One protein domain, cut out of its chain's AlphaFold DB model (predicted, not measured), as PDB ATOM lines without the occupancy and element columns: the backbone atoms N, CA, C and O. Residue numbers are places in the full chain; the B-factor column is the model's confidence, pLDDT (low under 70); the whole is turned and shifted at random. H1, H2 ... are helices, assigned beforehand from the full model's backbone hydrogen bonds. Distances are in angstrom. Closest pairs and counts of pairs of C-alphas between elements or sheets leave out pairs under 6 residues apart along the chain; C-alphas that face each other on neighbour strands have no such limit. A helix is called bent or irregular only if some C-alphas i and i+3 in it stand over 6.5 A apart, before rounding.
ATOM      1  N   PRO A 247      13.881 -38.687  16.969       84.75
ATOM      2  CA  PRO A 247      13.989 -39.312  18.291       84.75
ATOM      3  C   PRO A 247      12.884 -38.861  19.247       84.75
ATOM      4  O   PRO A 247      12.603 -39.526  20.239       84.75
ATOM      5  N   ASN A 248      12.241 -37.732  18.954       83.94
ATOM      6  CA  ASN A 248      11.188 -37.154  19.769       83.94
ATOM      7  C   ASN A 248       9.797 -37.476  19.227       83.94
ATOM      8  O   ASN A 248       8.828 -36.796  19.584       83.94
ATOM      9  N   THR A 249       9.689 -38.470  18.345       78.88
ATOM     10  CA  THR A 249       8.414 -38.979  17.846       78.88
ATOM     11  C   THR A 249       7.483 -39.316  19.016       78.88
ATOM     12  O   THR A 249       7.884 -39.957  19.988       78.88
ATOM     13  N   ILE A 250       6.230 -38.873  18.920       74.12
ATOM     14  CA  ILE A 250       5.207 -39.077  19.952       74.12
ATOM     15  C   ILE A 250       4.227 -40.133  19.461       74.12
ATOM     16  O   ILE A 250       3.818 -40.110  18.298       74.12
ATOM     17  N   TYR A 251       3.832 -41.023  20.364       71.56
ATOM     18  CA  TYR A 251       2.768 -41.990  20.150       71.56
ATOM     19  C   TYR A 251       1.559 -41.658  21.038       71.56
ATOM     20  O   TYR A 251       1.720 -41.395  22.233       71.56
ATOM     21  N   ILE A 252       0.359 -41.665  20.445       63.59
ATOM     22  CA  ILE A 252      -0.931 -41.471  21.125       63.59
ATOM     23  C   ILE A 252      -1.801 -42.705  20.844       63.59
ATOM     24  O   ILE A 252      -1.814 -43.219  19.730       63.59
ATOM     25  N   THR A 253      -2.497 -43.211  21.865       58.62
ATOM     26  CA  THR A 253      -3.279 -44.456  21.767       58.62
ATOM     27  C   THR A 253      -4.576 -44.337  20.958       58.62
ATOM     28  O   THR A 253      -5.104 -43.247  20.731       58.62
ATOM     29  N   GLU A 254      -5.125 -45.505  20.600       53.03
ATOM     30  CA  GLU A 254      -6.368 -45.716  19.848       53.03
ATOM     31  C   GLU A 254      -7.558 -44.814  20.238       53.03
ATOM     32  O   GLU A 254      -8.369 -44.450  19.380       53.03
ATOM     33  N   ASP A 255      -7.683 -44.444  21.509       51.16
ATOM     34  CA  ASP A 255      -8.856 -43.733  22.027       51.16
ATOM     35  C   ASP A 255      -8.931 -42.257  21.583       51.16
ATOM     36  O   ASP A 255      -9.989 -41.637  21.695       51.16
ATOM     37  N   GLN A 256      -7.845 -41.676  21.054       53.31
ATOM     38  CA  GLN A 256      -7.747 -40.230  20.772       53.31
ATOM     39  C   GLN A 256      -7.546 -39.871  19.285       53.31
ATOM     40  O   GLN A 256      -7.354 -38.707  18.925       53.31
ATOM     41  N   ARG A 257      -7.670 -40.867  18.401       53.75
ATOM     42  CA  ARG A 257      -7.319 -40.853  16.964       53.75
ATOM     43  C   ARG A 257      -8.054 -39.872  16.046       53.75
ATOM     44  O   ARG A 257      -7.702 -39.745  14.879       53.75
ATOM     45  N   ASN A 258      -9.058 -39.142  16.520       50.38
ATOM     46  CA  ASN A 258      -9.886 -38.325  15.625       50.38
ATOM     47  C   ASN A 258      -9.310 -36.932  15.289       50.38
ATOM     48  O   ASN A 258      -9.937 -36.213  14.513       50.38
ATOM     49  N   TYR A 259      -8.146 -36.531  15.826       49.09
ATOM     50  CA  TYR A 259      -7.710 -35.122  15.752       49.09
ATOM     51  C   TYR A 259      -6.256 -34.846  15.327       49.09
ATOM     52  O   TYR A 259      -5.937 -33.699  15.011       49.09
ATOM     53  N   ALA A 260      -5.366 -35.840  15.273       47.34
ATOM     54  CA  ALA A 260      -3.929 -35.605  15.095       47.34
ATOM     55  C   ALA A 260      -3.468 -35.720  13.627       47.34
ATOM     56  O   ALA A 260      -2.825 -36.684  13.208       47.34
ATOM     57  N   THR A 261      -3.755 -34.698  12.823       51.78
ATOM     58  CA  THR A 261      -3.112 -34.512  11.517       51.78
ATOM     59  C   THR A 261      -1.679 -33.992  11.695       51.78
ATOM     60  O   THR A 261      -1.452 -33.094  12.490       51.78
ATOM     61  N   GLN A 262      -0.732 -34.603  10.966       55.31
ATOM     62  CA  GLN A 262       0.638 -34.233  10.515       55.31
ATOM     63  C   GLN A 262       1.541 -33.191  11.236       55.31
ATOM     64  O   GLN A 262       2.719 -33.129  10.893       55.31
ATOM     65  N   ASN A 263       1.094 -32.404  12.212       65.31
ATOM     66  CA  ASN A 263       1.848 -31.311  12.815       65.31
ATOM     67  C   ASN A 263       2.269 -31.654  14.253       65.31
ATOM     68  O   ASN A 263       1.438 -31.740  15.155       65.31
ATOM     69  N   ARG A 264       3.583 -31.805  14.465       70.88
ATOM     70  CA  ARG A 264       4.208 -32.067  15.773       70.88
ATOM     71  C   ARG A 264       3.760 -31.081  16.854       70.88
ATOM     72  O   ARG A 264       3.461 -31.496  17.968       70.88
ATOM     73  N   GLU A 265       3.694 -29.795  16.527       75.31
ATOM     74  CA  GLU A 265       3.289 -28.745  17.465       75.31
ATOM     75  C   GLU A 265       1.818 -28.900  17.866       75.31
ATOM     76  O   GLU A 265       1.462 -28.750  19.030       75.31
ATOM     77  N   GLN A 266       0.958 -29.264  16.912       73.81
ATOM     78  CA  GLN A 266      -0.455 -29.529  17.169       73.81
ATOM     79  C   GLN A 266      -0.648 -30.795  18.014       73.81
ATOM     80  O   GLN A 266      -1.471 -30.791  18.925       73.81
ATOM     81  N   ILE A 267       0.131 -31.848  17.754       73.12
ATOM     82  CA  ILE A 267       0.137 -33.086  18.549       73.12
ATOM     83  C   ILE A 267       0.555 -32.790  19.989       73.12
ATOM     84  O   ILE A 267      -0.143 -33.195  20.916       73.12
ATOM     85  N   LEU A 268       1.646 -32.041  20.183       77.50
ATOM     86  CA  LEU A 268       2.083 -31.612  21.510       77.50
ATOM     87  C   LEU A 268       1.003 -30.769  22.191       77.50
ATOM     88  O   LEU A 268       0.632 -31.064  23.318       77.50
ATOM     89  N   LYS A 269       0.414 -29.789  21.495       77.81
ATOM     90  CA  LYS A 269      -0.673 -28.967  22.046       77.81
ATOM     91  C   LYS A 269      -1.860 -29.811  22.499       77.81
ATOM     92  O   LYS A 269      -2.379 -29.557  23.576       77.81
ATOM     93  N   ILE A 270      -2.269 -30.815  21.722       74.44
ATOM     94  CA  ILE A 270      -3.350 -31.738  22.103       74.44
ATOM     95  C   ILE A 270      -2.947 -32.558  23.336       74.44
ATOM     96  O   ILE A 270      -3.698 -32.586  24.311       74.44
ATOM     97  N   ALA A 271      -1.755 -33.166  23.322       75.38
ATOM     98  CA  ALA A 271      -1.252 -33.973  24.433       75.38
ATOM     99  C   ALA A 271      -1.180 -33.163  25.743       75.38
ATOM    100  O   ALA A 271      -1.661 -33.619  26.783       75.38
ATOM    101  N   CYS A 272      -0.655 -31.933  25.688       75.38
ATOM    102  CA  CYS A 272      -0.518 -31.068  26.859       75.38
ATOM    103  C   CYS A 272      -1.867 -30.435  27.281       75.38
ATOM    104  O   CYS A 272      -2.120 -30.299  28.478       75.38
ATOM    105  N   ALA A 273      -2.770 -30.098  26.343       71.56
ATOM    106  CA  ALA A 273      -4.092 -29.527  26.652       71.56
ATOM    107  C   ALA A 273      -5.060 -30.535  27.300       71.56
ATOM    108  O   ALA A 273      -5.985 -30.126  28.001       71.56
ATOM    109  N   GLY A 274      -4.853 -31.838  27.073       62.28
ATOM    110  CA  GLY A 274      -5.678 -32.918  27.618       62.28
ATOM    111  C   GLY A 274      -5.103 -33.662  28.830       62.28
ATOM    112  O   GLY A 274      -5.809 -34.515  29.358       62.28
ATOM    113  N   LYS A 275      -3.858 -33.384  29.266       61.53
ATOM    114  CA  LYS A 275      -3.102 -34.205  30.246       61.53
ATOM    115  C   LYS A 275      -3.300 -35.712  30.024       61.53
ATOM    116  O   LYS A 275      -3.615 -36.455  30.951       61.53
ATOM    117  N   ASP A 276      -3.154 -36.151  28.777       63.03
ATOM    118  CA  ASP A 276      -3.296 -37.562  28.444       63.03
ATOM    119  C   ASP A 276      -2.091 -38.350  28.967       63.03
ATOM    120  O   ASP A 276      -1.001 -38.301  28.396       63.03
ATOM    121  N   GLU A 277      -2.288 -39.105  30.049       63.88
ATOM    122  CA  GLU A 277      -1.274 -40.005  30.610       63.88
ATOM    123  C   GLU A 277      -0.819 -41.084  29.609       63.88
ATOM    124  O   GLU A 277       0.258 -41.672  29.784       63.88
ATOM    125  N   LYS A 278      -1.619 -41.341  28.561       68.88
ATOM    126  CA  LYS A 278      -1.329 -42.326  27.515       68.88
ATOM    127  C   LYS A 278      -0.419 -41.792  26.406       68.88
ATOM    128  O   LYS A 278       0.119 -42.604  25.654       68.88
ATOM    129  N   ALA A 279      -0.213 -40.478  26.300       71.81
ATOM    130  CA  ALA A 279       0.766 -39.921  25.373       71.81
ATOM    131  C   ALA A 279       2.185 -40.198  25.891       71.81
ATOM    132  O   ALA A 279       2.496 -39.943  27.058       71.81
ATOM    133  N   LYS A 280       3.058 -40.724  25.026       76.62
ATOM    134  CA  LYS A 280       4.461 -41.029  25.359       76.62
ATOM    135  C   LYS A 280       5.382 -40.633  24.209       76.62
ATOM    136  O   LYS A 280       5.039 -40.831  23.040       76.62
ATOM    137  N   SER A 281       6.553 -40.087  24.530       80.38
ATOM    138  CA  SER A 281       7.670 -40.010  23.580       80.38
ATOM    139  C   SER A 281       8.383 -41.366  23.476       80.38
ATOM    140  O   SER A 281       8.193 -42.241  24.325       80.38
ATOM    141  N   VAL A 282       9.249 -41.529  22.469       76.88
ATOM    142  CA  VAL A 282      10.177 -42.677  22.383       76.88
ATOM    143  C   VAL A 282      10.985 -42.824  23.679       76.88
ATOM    144  O   VAL A 282      11.143 -43.932  24.185       76.88
ATOM    145  N   TYR A 283      11.454 -41.710  24.250       83.25
ATOM    146  CA  TYR A 283      12.213 -41.710  25.499       83.25
ATOM    147  C   TYR A 283      11.390 -42.269  26.669       83.25
ATOM    148  O   TYR A 283      11.868 -43.139  27.396       83.25
ATOM    149  N   ASP A 284      10.143 -41.815  26.830       81.19
ATOM    150  CA  ASP A 284       9.279 -42.258  27.934       81.19
ATOM    151  C   ASP A 284       8.923 -43.744  27.831       81.19
ATOM    152  O   ASP A 284       8.788 -44.417  28.854       81.19
ATOM    153  N   LEU A 285       8.779 -44.260  26.605       76.31
ATOM    154  CA  LEU A 285       8.514 -45.676  26.359       76.31
ATOM    155  C   LEU A 285       9.654 -46.546  26.908       76.31
ATOM    156  O   LEU A 285       9.407 -47.466  27.683       76.31
ATOM    157  N   TYR A 286      10.899 -46.214  26.564       76.62
ATOM    158  CA  TYR A 286      12.063 -46.977  27.021       76.62
ATOM    159  C   TYR A 286      12.396 -46.741  28.499       76.62
ATOM    160  O   TYR A 286      12.895 -47.651  29.161       76.62
ATOM    161  N   ALA A 287      12.097 -45.554  29.042       80.50
ATOM    162  CA  ALA A 287      12.212 -45.266  30.476       80.50
ATOM    163  C   ALA A 287      11.373 -46.231  31.318       80.50
ATOM    164  O   ALA A 287      11.867 -46.757  32.313       80.50
ATOM    165  N   HIS A 288      10.143 -46.514  30.890       79.81
ATOM    166  CA  HIS A 288       9.272 -47.462  31.575       79.81
ATOM    167  C   HIS A 288       9.841 -48.889  31.569       79.81
ATOM    168  O   HIS A 288      10.010 -49.485  32.632       79.81
ATOM    169  N   GLU A 289      10.191 -49.418  30.390       76.31
ATOM    170  CA  GLU A 289      10.712 -50.789  30.252       76.31
ATOM    171  C   GLU A 289      12.027 -50.997  31.031       76.31
ATOM    172  O   GLU A 289      12.303 -52.079  31.554       76.31
ATOM    173  N   PHE A 290      12.841 -49.946  31.165       79.75
ATOM    174  CA  PHE A 290      14.067 -49.993  31.955       79.75
ATOM    175  C   PHE A 290      13.824 -50.091  33.462       79.75
ATOM    176  O   PHE A 290      14.526 -50.841  34.145       79.75
ATOM    177  N   GLU A 291      12.850 -49.355  33.998       80.00
ATOM    178  CA  GLU A 291      12.497 -49.445  35.421       80.00
ATOM    179  C   GLU A 291      11.861 -50.804  35.764       80.00
ATOM    180  O   GLU A 291      12.143 -51.369  36.827       80.00
ATOM    181  N   GLU A 292      11.090 -51.391  34.844       78.12
ATOM    182  CA  GLU A 292      10.615 -52.777  34.969       78.12
ATOM    183  C   GLU A 292      11.790 -53.762  35.029       78.12
ATOM    184  O   GLU A 292      11.880 -54.560  35.964       78.12
ATOM    185  N   ALA A 293      12.760 -53.642  34.115       74.94
ATOM    186  CA  ALA A 293      13.954 -54.489  34.107       74.94
ATOM    187  C   ALA A 293      14.787 -54.381  35.401       74.94
ATOM    188  O   ALA A 293      15.328 -55.383  35.878       74.94
ATOM    189  N   LYS A 294      14.880 -53.184  35.999       81.25
ATOM    190  CA  LYS A 294      15.515 -52.991  37.315       81.25
ATOM    191  C   LYS A 294      14.757 -53.700  38.429       81.25
ATOM    192  O   LYS A 294      15.387 -54.311  39.288       81.25
ATOM    193  N   THR A 295      13.430 -53.613  38.408       87.25
ATOM    194  CA  THR A 295      12.559 -54.244  39.408       87.25
ATOM    195  C   THR A 295      12.660 -55.768  39.349       87.25
ATOM    196  O   THR A 295      12.716 -56.423  40.388       87.25
ATOM    197  N   GLU A 296      12.760 -56.330  38.144       84.19
ATOM    198  CA  GLU A 296      13.002 -57.761  37.915       84.19
ATOM    199  C   GLU A 296      14.418 -58.209  38.319       84.19
ATOM    200  O   GLU A 296      14.654 -59.398  38.533       84.19
ATOM    201  N   GLY A 297      15.365 -57.273  38.430       84.12
ATOM    202  CA  GLY A 297      16.758 -57.565  38.761       84.12
ATOM    203  C   GLY A 297      17.517 -58.290  37.647       84.12
ATOM    204  O   GLY A 297      18.487 -58.984  37.945       84.12
ATOM    205  N   ASP A 298      17.097 -58.150  36.383       79.06
ATOM    206  CA  ASP A 298      17.742 -58.793  35.231       79.06
ATOM    207  C   ASP A 298      18.927 -57.940  34.725       79.06
ATOM    208  O   ASP A 298      18.729 -56.930  34.035       79.06
ATOM    209  N   PRO A 299      20.185 -58.327  35.016       78.69
ATOM    210  CA  PRO A 299      21.352 -57.526  34.651       78.69
ATOM    211  C   PRO A 299      21.553 -57.417  33.132       78.69
ATOM    212  O   PRO A 299      22.145 -56.441  32.662       78.69
ATOM    213  N   VAL A 300      21.066 -58.387  32.350       76.81
ATOM    214  CA  VAL A 300      21.192 -58.388  30.887       76.81
ATOM    215  C   VAL A 300      20.219 -57.383  30.285       76.81
ATOM    216  O   VAL A 300      20.627 -56.573  29.449       76.81
ATOM    217  N   LYS A 301      18.959 -57.370  30.740       75.75
ATOM    218  CA  LYS A 301      17.975 -56.362  30.310       75.75
ATOM    219  C   LYS A 301      18.427 -54.953  30.675       75.75
ATOM    220  O   LYS A 301      18.442 -54.086  29.805       75.75
ATOM    221  N   ILE A 302      18.881 -54.742  31.912       77.50
ATOM    222  CA  ILE A 302      19.390 -53.443  32.382       77.50
ATOM    223  C   ILE A 302      20.538 -52.954  31.483       77.50
ATOM    224  O   ILE A 302      20.519 -51.817  31.016       77.50
ATOM    225  N   SER A 303      21.515 -53.818  31.182       80.25
ATOM    226  CA  SER A 303      22.637 -53.479  30.294       80.25
ATOM    227  C   SER A 303      22.187 -53.125  28.870       80.25
ATOM    228  O   SER A 303      22.730 -52.206  28.255       80.25
ATOM    229  N   ASN A 304      21.184 -53.826  28.337       76.62
ATOM    230  CA  ASN A 304      20.661 -53.568  26.996       76.62
ATOM    231  C   ASN A 304      19.892 -52.244  26.917       76.62
ATOM    232  O   ASN A 304      20.111 -51.477  25.980       76.62
ATOM    233  N   PHE A 305      19.052 -51.942  27.907       80.94
ATOM    234  CA  PHE A 305      18.362 -50.655  27.983       80.94
ATOM    235  C   PHE A 305      19.331 -49.496  28.181       80.94
ATOM    236  O   PHE A 305      19.151 -48.457  27.556       80.94
ATOM    237  N   GLN A 306      20.411 -49.681  28.947       84.06
ATOM    238  CA  GLN A 306      21.450 -48.658  29.064       84.06
ATOM    239  C   GLN A 306      22.032 -48.285  27.693       84.06
ATOM    240  O   GLN A 306      22.110 -47.105  27.370       84.06
ATOM    241  N   LYS A 307      22.342 -49.272  26.840       83.88
ATOM    242  CA  LYS A 307      22.814 -49.008  25.468       83.88
ATOM    243  C   LYS A 307      21.780 -48.251  24.632       83.88
ATOM    244  O   LYS A 307      22.161 -47.413  23.821       83.88
ATOM    245  N   LEU A 308      20.488 -48.539  24.810       82.75
ATOM    246  CA  LEU A 308      19.415 -47.801  24.138       82.75
ATOM    247  C   LEU A 308      19.365 -46.342  24.605       82.75
ATOM    248  O   LEU A 308      19.286 -45.452  23.762       82.75
ATOM    249  N   PHE A 309      19.481 -46.075  25.910       84.38
ATOM    250  CA  PHE A 309      19.564 -44.701  26.415       84.38
ATOM    251  C   PHE A 309      20.791 -43.969  25.908       84.38
ATOM    252  O   PHE A 309      20.665 -42.816  25.515       84.38
ATOM    253  N   ASP A 310      21.950 -44.623  25.867       87.81
ATOM    254  CA  ASP A 310      23.173 -44.007  25.354       87.81
ATOM    255  C   ASP A 310      22.976 -43.538  23.900       87.81
ATOM    256  O   ASP A 310      23.396 -42.438  23.531       87.81
ATOM    257  N   VAL A 311      22.263 -44.333  23.089       87.44
ATOM    258  CA  VAL A 311      21.847 -43.948  21.734       87.44
ATOM    259  C   VAL A 311      20.852 -42.783  21.776       87.44
ATOM    260  O   VAL A 311      21.092 -41.760  21.149       87.44
ATOM    261  N   LEU A 312      19.759 -42.868  22.534       87.19
ATOM    262  CA  LEU A 312      18.746 -41.801  22.592       87.19
ATOM    263  C   LEU A 312      19.314 -40.452  23.059       87.19
ATOM    264  O   LEU A 312      19.004 -39.416  22.475       87.19
ATOM    265  N   VAL A 313      20.181 -40.470  24.072       89.44
ATOM    266  CA  VAL A 313      20.871 -39.286  24.597       89.44
ATOM    267  C   VAL A 313      21.785 -38.682  23.534       89.44
ATOM    268  O   VAL A 313      21.775 -37.466  23.351       89.44
ATOM    269  N   LYS A 314      22.526 -39.511  22.785       92.75
ATOM    270  CA  LYS A 314      23.366 -39.056  21.663       92.75
ATOM    271  C   LYS A 314      22.564 -38.282  20.608       92.75
ATOM    272  O   LYS A 314      23.119 -37.378  19.991       92.75
ATOM    273  N   TYR A 315      21.290 -38.623  20.408       91.44
ATOM    274  CA  TYR A 315      20.395 -37.964  19.450       91.44
ATOM    275  C   TYR A 315      19.432 -36.957  20.097       91.44
ATOM    276  O   TYR A 315      18.457 -36.561  19.465       91.44
ATOM    277  N   GLU A 316      19.691 -36.518  21.333       91.62
ATOM    278  CA  GLU A 316      18.887 -35.499  22.024       91.62
ATOM    279  C   GLU A 316      17.387 -35.856  22.124       91.62
ATOM    280  O   GLU A 316      16.509 -34.992  22.004       91.62
ATOM    281  N   ALA A 317      17.079 -37.139  22.341       88.00
ATOM    282  CA  ALA A 317      15.726 -37.565  22.684       88.00
ATOM    283  C   ALA A 317      15.323 -36.981  24.047       88.00
ATOM    284  O   ALA A 317      16.096 -37.019  25.004       88.00
ATOM    285  N   LYS A 318      14.102 -36.460  24.137       88.44
ATOM    286  CA  LYS A 318      13.561 -35.783  25.316       88.44
ATOM    287  C   LYS A 318      12.294 -36.486  25.798       88.44
ATOM    288  O   LYS A 318      11.492 -36.914  24.962       88.44
ATOM    289  N   PRO A 319      12.077 -36.563  27.123       86.50
ATOM    290  CA  PRO A 319      10.810 -37.022  27.671       86.50
ATOM    291  C   PRO A 319       9.674 -36.071  27.276       86.50
ATOM    292  O   PRO A 319       9.891 -34.886  27.002       86.50
ATOM    293  N   LEU A 320       8.436 -36.566  27.283       81.38
ATOM    294  CA  LEU A 320       7.270 -35.791  26.852       81.38
ATOM    295  C   LEU A 320       7.067 -34.516  27.682       81.38
ATOM    296  O   LEU A 320       6.642 -33.501  27.137       81.38
ATOM    297  N   VAL A 321       7.404 -34.545  28.974       83.31
ATOM    298  CA  VAL A 321       7.305 -33.372  29.858       83.31
ATOM    299  C   VAL A 321       8.168 -32.207  29.364       83.31
ATOM    300  O   VAL A 321       7.685 -31.077  29.284       83.31
ATOM    301  N   ASP A 322       9.398 -32.490  28.934       86.50
ATOM    302  CA  ASP A 322      10.320 -31.481  28.408       86.50
ATOM    303  C   ASP A 322       9.848 -30.969  27.048       86.50
ATOM    304  O   ASP A 322       9.987 -29.788  26.737       86.50
ATOM    305  N   LEU A 323       9.250 -31.844  26.232       84.81
ATOM    306  CA  LEU A 323       8.640 -31.443  24.968       84.81
ATOM    307  C   LEU A 323       7.438 -30.513  25.191       84.81
ATOM    308  O   LEU A 323       7.317 -29.516  24.481       84.81
ATOM    309  N   CYS A 324       6.582 -30.788  26.181       82.38
ATOM    310  CA  CYS A 324       5.461 -29.910  26.536       82.38
ATOM    311  C   CYS A 324       5.935 -28.525  26.997       82.38
ATOM    312  O   CYS A 324       5.330 -27.528  26.611       82.38
ATOM    313  N   ALA A 325       7.040 -28.446  27.744       83.75
ATOM    314  CA  ALA A 325       7.600 -27.174  28.206       83.75
ATOM    315  C   ALA A 325       8.044 -26.244  27.059       83.75
ATOM    316  O   ALA A 325       8.159 -25.041  27.255       83.75
ATOM    317  N   THR A 326       8.272 -26.770  25.848       81.38
ATOM    318  CA  THR A 326       8.637 -25.944  24.679       81.38
ATOM    319  C   THR A 326       7.470 -25.175  24.051       81.38
ATOM    320  O   THR A 326       7.695 -24.383  23.137       81.38
ATOM    321  N   LEU A 327       6.233 -25.417  24.497       74.31
ATOM    322  CA  LEU A 327       5.028 -24.751  23.989       74.31
ATOM    323  C   LEU A 327       4.602 -23.513  24.794       74.31
ATOM    324  O   LEU A 327       3.700 -22.806  24.337       74.31
ATOM    325  N   GLU A 328       5.193 -23.290  25.970       59.16
ATOM    326  CA  GLU A 328       4.911 -22.154  26.867       59.16
ATOM    327  C   GLU A 328       5.797 -20.939  26.556       59.16
ATOM    328  O   GLU A 328       5.258 -19.807  26.583       59.16
TER     329      GLU A 328
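Overview. This is residues 247 to 328 of the 328 residues of an uncharacterized protein of Thiothrix eikelboomii (UniProt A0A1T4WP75). A helical hairpin, H2 and H3 side by side, makes one end of the model, and at the other end two helices, H1 and H4, touch nearly at right angles beside a long looping stretch with no named element, residues 247 to 263. The tip of the hairpin, residues 295 to 300, sticks out, and a short antiparallel pairing of residues 250 to 251 with residues 280 to 281 ties the looping stretch to the chain just before H2. The printed part has 82 residues with four named helices, H1, H2, H3 and H4 in that order along the chain, and no named strand; the class is all helix. It is only just loose, close to compact, with a radius of gyration of the C-alphas of 14.3 A, and its C-alphas span 41 by 27 by 20 A.

Arrangement. The printed part opens with residues 247 to 263, whose C-alphas lie 6 to 21 A from the mean of all C-alphas. Within them, residues 250 to 251 are paired, antiparallel, with residues 280 to 281. H1, residues 264 to 274, follows. H2, residues 282 to 296, comes next and is apart from H1. H3, residues 299 to 314, touches H2 with 12 pairs of C-alphas within 8 A. The closest C-alphas of H2 and H3 are those of Ala 293 and Ile 302, 5.8 A apart. Their lines stand at a shallow tilt of 21 degrees and they run opposite ways, a helical hairpin with centres 10.0 A apart. H3 is apart from H1. H4, residues 320 to 325, is apart from H3 but touches H1 with 4 pairs of C-alphas within 8 A. The closest C-alphas of H1 and H4 are those of Cys 272 and Cys 324, 6.1 A apart, and the lines of the two helices are about perpendicular at 86 degrees. H4 and H2 are close but not clearly touching, the closest C-alphas being those of Asp 284 and Leu 320, 6.9 A apart. These two helices run opposite ways at a steep tilt of 45 degrees. In H1, H2, H3 and H4 every O i to N i+4 pair of the backbone is within hydrogen-bond range.

Along the chain. H1 begins at C-alpha 264, at (4.208, -32.067, 15.773), and measures 15.5 A from first to last C-alpha over residues 264 to 274. H2, residues 282 to 296, is 21.8 A long. H3, the longest helix with 16 residues, is 22.7 A long and begins at C-alpha 299, at (21.352, -57.526, 34.651). H4, residues 320 to 325, is 8.7 A long and ends at C-alpha 325, at (7.600, -27.174, 28.206). No helix is bent.

Size, cuts and confidence. The two C-alphas farthest apart are those of Asn 258 and Pro 299, 41.3 A, and the outline is only just elongated. The C-alphas of Pro 247 and Glu 328, the first and last printed residues, are 21.2 A apart. The printed part has no cut and ends at residue 328, the chain's last residue. Two residues make the tight link from H2 to H3 and five the tight link from H3 to H4; the link from H1 to H2, seven residues, is short, and no link is long. Residues 295 to 300 stand free; of these, 295 to 296 belong to H2 and 299 to 300 to H3. The mean pLDDT of the printed part is 75.5, and 18 residues are under 70: residues 252 to 263, residues 274 to 278 and residue 328.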